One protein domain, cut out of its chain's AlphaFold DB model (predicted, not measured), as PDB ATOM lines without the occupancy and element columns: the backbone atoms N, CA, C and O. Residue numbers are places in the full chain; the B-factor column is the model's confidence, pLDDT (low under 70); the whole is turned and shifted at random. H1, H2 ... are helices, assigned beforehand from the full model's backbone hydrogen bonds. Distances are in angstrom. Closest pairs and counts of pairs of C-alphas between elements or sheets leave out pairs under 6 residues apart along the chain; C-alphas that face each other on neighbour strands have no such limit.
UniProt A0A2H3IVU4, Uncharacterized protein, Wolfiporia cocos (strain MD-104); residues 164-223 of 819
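Overview. This is residues 164 to 223 of the 819 residues of an uncharacterized protein of Wolfiporia cocos (strain MD-104) (UniProt A0A2H3IVU4). A helical hairpin, H1 and H2 side by side and running opposite ways, is the main body, and after it the backbone folds back through loops that hold two short helices. H3 packs on H2, while H4 lies near H1 without packing closely on either long helix. The printed part has 60 residues with four named helices, in the order H1, H2, H3, H4, and no named strand; the class is all helix, with 30 of the 60 printed residues in the helices. The whole is compact, with a radius of gyration of the C-alphas of 11.4 A and spans of 35 by 26 by 22 A along the three main axes.

Arrangement. From the first printed residue, Pro 164, the backbone reaches H1, residues 168 to 177. A tight link of 3 residues leads to H2, residues 181 to 191. H1 and H2 touch, with 17 pairs of C-alphas within 8 A; the closest C-alphas are those of Ile 172 and Ala 184, 4.8 A apart. Their lines stand at a shallow tilt of 12 degrees and they run opposite ways, a helical hairpin. After a short link of 10 residues comes H3, residues 202 to 206, which touches H2; the closest C-alphas are those of Lys 185 and Ile 204, 5.7 A apart. H1 and H3 are apart. A further short link of 6 residues leads to H4, residues 213 to 216, which is close to H1 but not clearly touching it; the closest C-alphas are those of Glu 169 and Val 215, 6.4 A apart. H2 and H4 are only just apart, with their closest C-alphas at 8.3 A, and H3 and H4 are apart. In H1, H2 and H3 every O i to N i+4 pair is within hydrogen-bond range; H4 is too short for such a pair, and its one O i to N i+3 pair is within range.

Along the chain. H1 begins at C-alpha 168, (-64.402, 22.181, 131.446), and measures 14.0 A from first to last C-alpha. H2, the longest helix by residues, measures 14.8 A and ends at C-alpha 191, (-65.578, 27.616, 134.285). H3 has 5 residues and H4 has 4; H4 ends at C-alpha 216, (-67.873, 27.978, 121.749).

Size, cuts and confidence. The printed part runs from residue 164 to 223 and has no cut. The two C-alphas farthest apart are those of Gly 198 and Arg 223, at 36.4 A, and the first and last printed C-alphas are 30.1 A apart. No link between the helices is long. The mean pLDDT of the printed part is 92.2, and no printed residue is under 70.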
ATOM      1  N   PRO A 164     -63.208  10.752 128.262       75.88
ATOM      2  CA  PRO A 164     -64.076  11.827 128.729       75.88
ATOM      3  C   PRO A 164     -63.373  13.194 128.694       75.88
ATOM      4  O   PRO A 164     -62.211  13.284 129.110       75.88
ATOM      5  N   PRO A 165     -64.051  14.251 128.197       79.19
ATOM      6  CA  PRO A 165     -63.437  15.549 127.936       79.19
ATOM      7  C   PRO A 165     -62.745  16.105 129.183       79.19
ATOM      8  O   PRO A 165     -63.369  16.311 130.225       79.19
ATOM      9  N   ARG A 166     -61.428  16.325 129.077       80.69
ATOM     10  CA  ARG A 166     -60.578  16.705 130.218       80.69
ATOM     11  C   ARG A 166     -60.683  18.185 130.598       80.69
ATOM     12  O   ARG A 166     -60.409  18.516 131.745       80.69
ATOM     13  N   THR A 167     -61.076  19.059 129.670       93.88
ATOM     14  CA  THR A 167     -61.309  20.487 129.938       93.88
ATOM     15  C   THR A 167     -62.775  20.744 130.287       93.88
ATOM     16  O   THR A 167     -63.674  20.074 129.775       93.88
ATOM     17  N   LEU A 168     -63.033  21.742 131.143       93.69
ATOM     18  CA  LEU A 168     -64.402  22.181 131.446       93.69
ATOM     19  C   LEU A 168     -65.113  22.695 130.187       93.69
ATOM     20  O   LEU A 168     -66.278  22.378 129.990       93.69
ATOM     21  N   GLU A 169     -64.404  23.395 129.302       94.12
ATOM     22  CA  GLU A 169     -64.893  23.850 127.990       94.12
ATOM     23  C   GLU A 169     -65.499  22.703 127.169       94.12
ATOM     24  O   GLU A 169     -66.645  22.785 126.731       94.12
ATOM     25  N   ALA A 170     -64.774  21.589 127.023       92.81
ATOM     26  CA  ALA A 170     -65.255  20.434 126.275       92.81
ATOM     27  C   ALA A 170     -66.378  19.680 127.021       92.81
ATOM     28  O   ALA A 170     -67.240  19.076 126.384       92.81
ATOM     29  N   GLN A 171     -66.434  19.747 128.357       94.44
ATOM     30  CA  GLN A 171     -67.585  19.250 129.128       94.44
ATOM     31  C   GLN A 171     -68.834  20.126 128.930       94.44
ATOM     32  O   GLN A 171     -69.932  19.582 128.829       94.44
ATOM     33  N   ILE A 172     -68.680  21.453 128.827       95.81
ATOM     34  CA  ILE A 172     -69.761  22.393 128.488       95.81
ATOM     35  C   ILE A 172     -70.266  22.110 127.069       95.81
ATOM     36  O   ILE A 172     -71.469  21.955 126.875       95.81
ATOM     37  N   GLN A 173     -69.356  21.975 126.097       93.94
ATOM     38  CA  GLN A 173     -69.682  21.646 124.705       93.94
ATOM     39  C   GLN A 173     -70.439  20.316 124.592       93.94
ATOM     40  O   GLN A 173     -71.468  20.264 123.925       93.94
ATOM     41  N   VAL A 174     -69.992  19.257 125.281       93.69
ATOM     42  CA  VAL A 174     -70.687  17.956 125.273       93.69
ATOM     43  C   VAL A 174     -72.042  18.019 125.986       93.69
ATOM     44  O   VAL A 174     -73.004  17.466 125.468       93.69
ATOM     45  N   ALA A 175     -72.162  18.709 127.127       95.44
ATOM     46  CA  ALA A 175     -73.455  18.869 127.802       95.44
ATOM     47  C   ALA A 175     -74.465  19.635 126.925       95.44
ATOM     48  O   ALA A 175     -75.603  19.197 126.767       95.44
ATOM     49  N   TYR A 176     -74.028  20.724 126.288       95.75
ATOM     50  CA  TYR A 176     -74.853  21.521 125.379       95.75
ATOM     51  C   TYR A 176     -75.240  20.739 124.111       95.75
ATOM     52  O   TYR A 176     -76.395  20.766 123.698       95.75
ATOM     53  N   ALA A 177     -74.315  19.965 123.530       93.62
ATOM     54  CA  ALA A 177     -74.584  19.090 122.382       93.62
ATOM     55  C   ALA A 177     -75.478  17.873 122.707       93.62
ATOM     56  O   ALA A 177     -75.913  17.174 121.794       93.62
ATOM     57  N   MET A 178     -75.753  17.615 123.990       95.38
ATOM     58  CA  MET A 178     -76.710  16.611 124.474       95.38
ATOM     59  C   MET A 178     -78.049  17.228 124.930       95.38
ATOM     60  O   MET A 178     -78.831  16.540 125.584       95.38
ATOM     61  N   ASP A 179     -78.304  18.509 124.625       96.44
ATOM     62  CA  ASP A 179     -79.450  19.302 125.110       96.44
ATOM     63  C   ASP A 179     -79.562  19.387 126.657       96.44
ATOM     64  O   ASP A 179     -80.589  19.797 127.208       96.44
ATOM     65  N   ASP A 180     -78.494  19.058 127.397       96.62
ATOM     66  CA  ASP A 180     -78.412  19.189 128.859       96.62
ATOM     67  C   ASP A 180     -77.983  20.617 129.238       96.62
ATOM     68  O   ASP A 180     -76.913  20.877 129.800       96.62
ATOM     69  N   PHE A 181     -78.843  21.578 128.885       96.06
ATOM     70  CA  PHE A 181     -78.622  23.004 129.132       96.06
ATOM     71  C   PHE A 181     -78.402  23.312 130.616       96.06
ATOM     72  O   PHE A 181     -77.640  24.217 130.944       96.06
ATOM     73  N   HIS A 182     -79.036  22.567 131.528       96.38
ATOM     74  CA  HIS A 182     -78.867  22.776 132.964       96.38
ATOM     75  C   HIS A 182     -77.431  22.455 133.399       96.38
ATOM     76  O   HIS A 182     -76.741  23.319 133.947       96.38
ATOM     77  N   ARG A 183     -76.926  21.264 133.060       96.44
ATOM     78  CA  ARG A 183     -75.533  20.891 133.336       96.44
ATOM     79  C   ARG A 183     -74.539  21.780 132.598       96.44
ATOM     80  O   ARG A 183     -73.512  22.131 133.175       96.44
ATOM     81  N   ALA A 184     -74.837  22.181 131.361       97.06
ATOM     82  CA  ALA A 184     -74.006  23.127 130.621       97.06
ATOM     83  C   ALA A 184     -73.875  24.462 131.382       97.06
ATOM     84  O   ALA A 184     -72.759  24.954 131.550       97.06
ATOM     85  N   LYS A 185     -74.975  25.008 131.922       97.38
ATOM     86  CA  LYS A 185     -74.980  26.242 132.733       97.38
ATOM     87  C   LYS A 185     -74.194  26.087 134.039       97.38
ATOM     88  O   LYS A 185     -73.399  26.966 134.369       97.38
ATOM     89  N   VAL A 186     -74.350  24.965 134.749       97.31
ATOM     90  CA  VAL A 186     -73.566  24.646 135.962       97.31
ATOM     91  C   VAL A 186     -72.065  24.582 135.650       97.31
ATOM     92  O   VAL A 186     -71.251  25.189 136.350       97.31
ATOM     93  N   LEU A 187     -71.684  23.896 134.568       96.69
ATOM     94  CA  LEU A 187     -70.290  23.803 134.126       96.69
ATOM     95  C   LEU A 187     -69.739  25.156 133.645       96.69
ATOM     96  O   LEU A 187     -68.576  25.453 133.913       96.69
ATOM     97  N   TYR A 188     -70.558  25.995 133.004       97.31
ATOM     98  CA  TYR A 188     -70.187  27.353 132.592       97.31
ATOM     99  C   TYR A 188     -69.934  28.274 133.793       97.31
ATOM    100  O   TYR A 188     -68.914  28.963 133.828       97.31
ATOM    101  N   LEU A 189     -70.789  28.239 134.821       97.31
ATOM    102  CA  LEU A 189     -70.551  28.961 136.077       97.31
ATOM    103  C   LEU A 189     -69.254  28.498 136.753       97.31
ATOM    104  O   LEU A 189     -68.444  29.335 137.155       97.31
ATOM    105  N   LYS A 190     -69.006  27.184 136.785       96.94
ATOM    106  CA  LYS A 190     -67.759  26.610 137.309       96.94
ATOM    107  C   LYS A 190     -66.527  27.036 136.500       96.94
ATOM    108  O   LYS A 190     -65.500  27.356 137.088       96.94
ATOM    109  N   TYR A 191     -66.628  27.094 135.171       96.44
ATOM    110  CA  TYR A 191     -65.578  27.616 134.285       96.44
ATOM    111  C   TYR A 191     -65.323  29.120 134.501       96.44
ATOM    112  O   TYR A 191     -64.180  29.567 134.451       96.44
ATOM    113  N   ARG A 192     -66.361  29.896 134.843       96.56
ATOM    114  CA  ARG A 192     -66.247  31.297 135.289       96.56
ATOM    115  C   ARG A 192     -65.715  31.463 136.724       96.56
ATOM    116  O   ARG A 192     -65.606  32.596 137.186       96.56
ATOM    117  N   GLY A 193     -65.370  30.378 137.419       96.38
ATOM    118  CA  GLY A 193     -64.838  30.406 138.786       96.38
ATOM    119  C   GLY A 193     -65.898  30.526 139.887       96.38
ATOM    120  O   GLY A 193     -65.542  30.724 141.046       96.38
ATOM    121  N   TYR A 194     -67.188  30.397 139.564       97.00
ATOM    122  CA  TYR A 194     -68.251  30.363 140.568       97.00
ATOM    123  C   TYR A 194     -68.483  28.936 141.062       97.00
ATOM    124  O   TYR A 194     -68.895  28.057 140.304       97.00
ATOM    125  N   GLU A 195     -68.296  28.718 142.361       95.38
ATOM    126  CA  GLU A 195     -68.758  27.498 143.019       95.38
ATOM    127  C   GLU A 195     -70.290  27.502 143.081       95.38
ATOM    128  O   GLU A 195     -70.899  28.294 143.805       95.38
ATOM    129  N   VAL A 196     -70.905  26.632 142.280       96.19
ATOM    130  CA  VAL A 196     -72.340  26.325 142.305       96.19
ATOM    131  C   VAL A 196     -72.591  25.379 143.478       96.19
ATOM    132  O   VAL A 196     -72.033  24.283 143.515       96.19
ATOM    133  N   THR A 197     -73.396  25.804 144.450       91.81
ATOM    134  CA  THR A 197     -73.584  25.077 145.721       91.81
ATOM    135  C   THR A 197     -74.667  23.993 145.666       91.81
ATOM    136  O   THR A 197     -74.803  23.219 146.611       91.81
ATOM    137  N   GLY A 198     -75.408  23.908 144.560       93.75
ATOM    138  CA  GLY A 198     -76.371  22.852 144.250       93.75
ATOM    139  C   GLY A 198     -77.143  23.161 142.965       93.75
ATOM    140  O   GLY A 198     -77.072  24.277 142.454       93.75
ATOM    141  N   ASP A 199     -77.899  22.188 142.461       94.56
ATOM    142  CA  ASP A 199     -78.657  22.314 141.203       94.56
ATOM    143  C   ASP A 199     -79.793  23.366 141.284       94.56
ATOM    144  O   ASP A 199     -80.229  23.898 140.269       94.56
ATOM    145  N   ASP A 200     -80.238  23.731 142.493       96.00
ATOM    146  CA  ASP A 200     -81.233  24.790 142.745       96.00
ATOM    147  C   ASP A 200     -80.620  26.215 142.850       96.00
ATOM    148  O   ASP A 200     -81.287  27.156 143.290       96.00
ATOM    149  N   ASP A 201     -79.343  26.410 142.497       96.31
ATOM    150  CA  ASP A 201     -78.677  27.719 142.573       96.31
ATOM    151  C   ASP A 201     -79.272  28.719 141.554       96.31
ATOM    152  O   ASP A 201     -79.154  28.514 140.341       96.31
ATOM    153  N   PRO A 202     -79.858  29.854 141.993       95.81
ATOM    154  CA  PRO A 202     -80.527  30.799 141.096       95.81
ATOM    155  C   PRO A 202     -79.580  31.442 140.075       95.81
ATOM    156  O   PRO A 202     -80.048  31.977 139.067       95.81
ATOM    157  N   ARG A 203     -78.255  31.377 140.277       96.38
ATOM    158  CA  ARG A 203     -77.274  31.823 139.275       96.38
ATOM    159  C   ARG A 203     -77.355  30.987 137.997       96.38
ATOM    160  O   ARG A 203     -77.148  31.546 136.921       96.38
ATOM    161  N   ILE A 204     -77.720  29.704 138.080       97.25
ATOM    162  CA  ILE A 204     -77.888  28.818 136.915       97.25
ATOM    163  C   ILE A 204     -78.950  29.394 135.966       97.25
ATOM    164  O   ILE A 204     -78.704  29.532 134.767       97.25
ATOM    165  N   ASP A 205     -80.094  29.825 136.499       96.12
ATOM    166  CA  ASP A 205     -81.172  30.430 135.708       96.12
ATOM    167  C   ASP A 205     -80.795  31.791 135.099       96.12
ATOM    168  O   ASP A 205     -81.345  32.163 134.060       96.12
ATOM    169  N   THR A 206     -79.833  32.521 135.683       96.56
ATOM    170  CA  THR A 206     -79.355  33.793 135.104       96.56
ATOM    171  C   THR A 206     -78.513  33.620 133.839       96.56
ATOM    172  O   THR A 206     -78.521  34.526 133.003       96.56
ATOM    173  N   VAL A 207     -77.845  32.469 133.668       97.31
ATOM    174  CA  VAL A 207     -77.061  32.150 132.463       97.31
ATOM    175  C   VAL A 207     -77.998  31.949 131.273       97.31
ATOM    176  O   VAL A 207     -78.970  31.190 131.353       97.31
ATOM    177  N   LYS A 208     -77.696  32.596 130.153       97.12
ATOM    178  CA  LYS A 208     -78.431  32.525 128.883       97.12
ATOM    179  C   LYS A 208     -77.594  31.826 127.822       97.12
ATOM    180  O   LYS A 208     -76.375  31.770 127.910       97.12
ATOM    181  N   ASP A 209     -78.258  31.378 126.765       94.38
ATOM    182  CA  ASP A 209     -77.621  30.649 125.662       94.38
ATOM    183  C   ASP A 209     -76.496  31.478 124.995       94.38
ATOM    184  O   ASP A 209     -75.449  30.942 124.655       94.38
ATOM    185  N   ALA A 210     -76.652  32.808 124.935       93.44
ATOM    186  CA  ALA A 210     -75.640  33.742 124.422       93.44
ATOM    187  C   ALA A 210     -74.392  33.908 125.320       93.44
ATOM    188  O   ALA A 210     -73.369  34.411 124.864       93.44
ATOM    189  N   ASP A 211     -74.432  33.495 126.592       95.06
ATOM    190  CA  ASP A 211     -73.237  33.534 127.448       95.06
ATOM    191  C   ASP A 211     -72.230  32.440 127.032       95.06
ATOM    192  O   ASP A 211     -71.014  32.621 127.152       95.06
ATOM    193  N   PHE A 212     -72.727  31.332 126.467       94.75
ATOM    194  CA  PHE A 212     -71.916  30.218 125.964       94.75
ATOM    195  C   PHE A 212     -71.157  30.534 124.674       94.75
ATOM    196  O   PHE A 212     -70.144  29.886 124.408       94.75
ATOM    197  N   ASP A 213     -71.572  31.550 123.908       89.81
ATOM    198  CA  ASP A 213     -70.848  32.005 122.711       89.81
ATOM    199  C   ASP A 213     -69.372  32.298 123.044       89.81
ATOM    200  O   ASP A 213     -68.475  32.007 122.256       89.81
ATOM    201  N   SER A 214     -69.102  32.768 124.270       87.81
ATOM    202  CA  SER A 214     -67.757  33.032 124.803       87.81
ATOM    203  C   SER A 214     -66.896  31.793 125.123       87.81
ATOM    204  O   SER A 214     -65.733  31.947 125.494       87.81
ATOM    205  N   VAL A 215     -67.456  30.584 125.005       90.69
ATOM    206  CA  VAL A 215     -66.795  29.275 125.218       90.69
ATOM    207  C   VAL A 215     -66.841  28.404 123.954       90.69
ATOM    208  O   VAL A 215     -66.026  27.495 123.790       90.69
ATOM    209  N   PHE A 216     -67.777  28.669 123.039       89.50
ATOM    210  CA  PHE A 216     -67.873  27.978 121.749       89.50
ATOM    211  C   PHE A 216     -67.096  28.676 120.629       89.50
ATOM    212  O   PHE A 216     -66.652  28.010 119.694       89.50
ATOM    213  N   LEU A 217     -66.890  29.992 120.721       85.31
ATOM    214  CA  LEU A 217     -66.033  30.739 119.806       85.31
ATOM    215  C   LEU A 217     -64.607  30.822 120.380       85.31
ATOM    216  O   LEU A 217     -64.430  31.383 121.463       85.31
ATOM    217  N   PRO A 218     -63.575  30.322 119.671       82.50
ATOM    218  CA  PRO A 218     -62.183  30.563 120.048       82.50
ATOM    219  C   PRO A 218     -61.885  32.068 120.171       82.50
ATOM    220  O   PRO A 218     -62.512  32.869 119.471       82.50
ATOM    221  N   PRO A 219     -60.925  32.495 121.011       74.88
ATOM    222  CA  PRO A 219     -60.519  33.898 121.078       74.88
ATOM    223  C   PRO A 219     -60.013  34.374 119.705       74.88
ATOM    224  O   PRO A 219     -59.176  33.725 119.086       74.88
ATOM    225  N   GLY A 220     -60.552  35.497 119.217       74.81
ATOM    226  CA  GLY A 220     -60.406  35.911 117.810       74.81
ATOM    227  C   GLY A 220     -61.420  35.260 116.856       74.81
ATOM    228  O   GLY A 220     -61.171  35.197 115.655       74.81
ATOM    229  N   GLY A 221     -62.539  34.758 117.393       70.62
ATOM    230  CA  GLY A 221     -63.516  33.912 116.709       70.62
ATOM    231  C   GLY A 221     -63.974  34.406 115.338       70.62
ATOM    232  O   GLY A 221     -64.116  35.606 115.102       70.62
ATOM    233  N   LEU A 222     -64.223  33.433 114.453       71.81
ATOM    234  CA  LEU A 222     -64.603  33.608 113.051       71.81
ATOM    235  C   LEU A 222     -65.771  34.590 112.893       71.81
ATOM    236  O   LEU A 222     -66.942  34.212 112.956       71.81
ATOM    237  N   ARG A 223     -65.441  35.858 112.633       79.06
ATOM    238  CA  ARG A 223     -66.402  36.834 112.124       79.06
ATOM    239  C   ARG A 223     -66.835  36.315 110.760       79.06
ATOM    240  O   ARG A 223     -66.002  36.216 109.863       79.06
TER     241      ARG A 223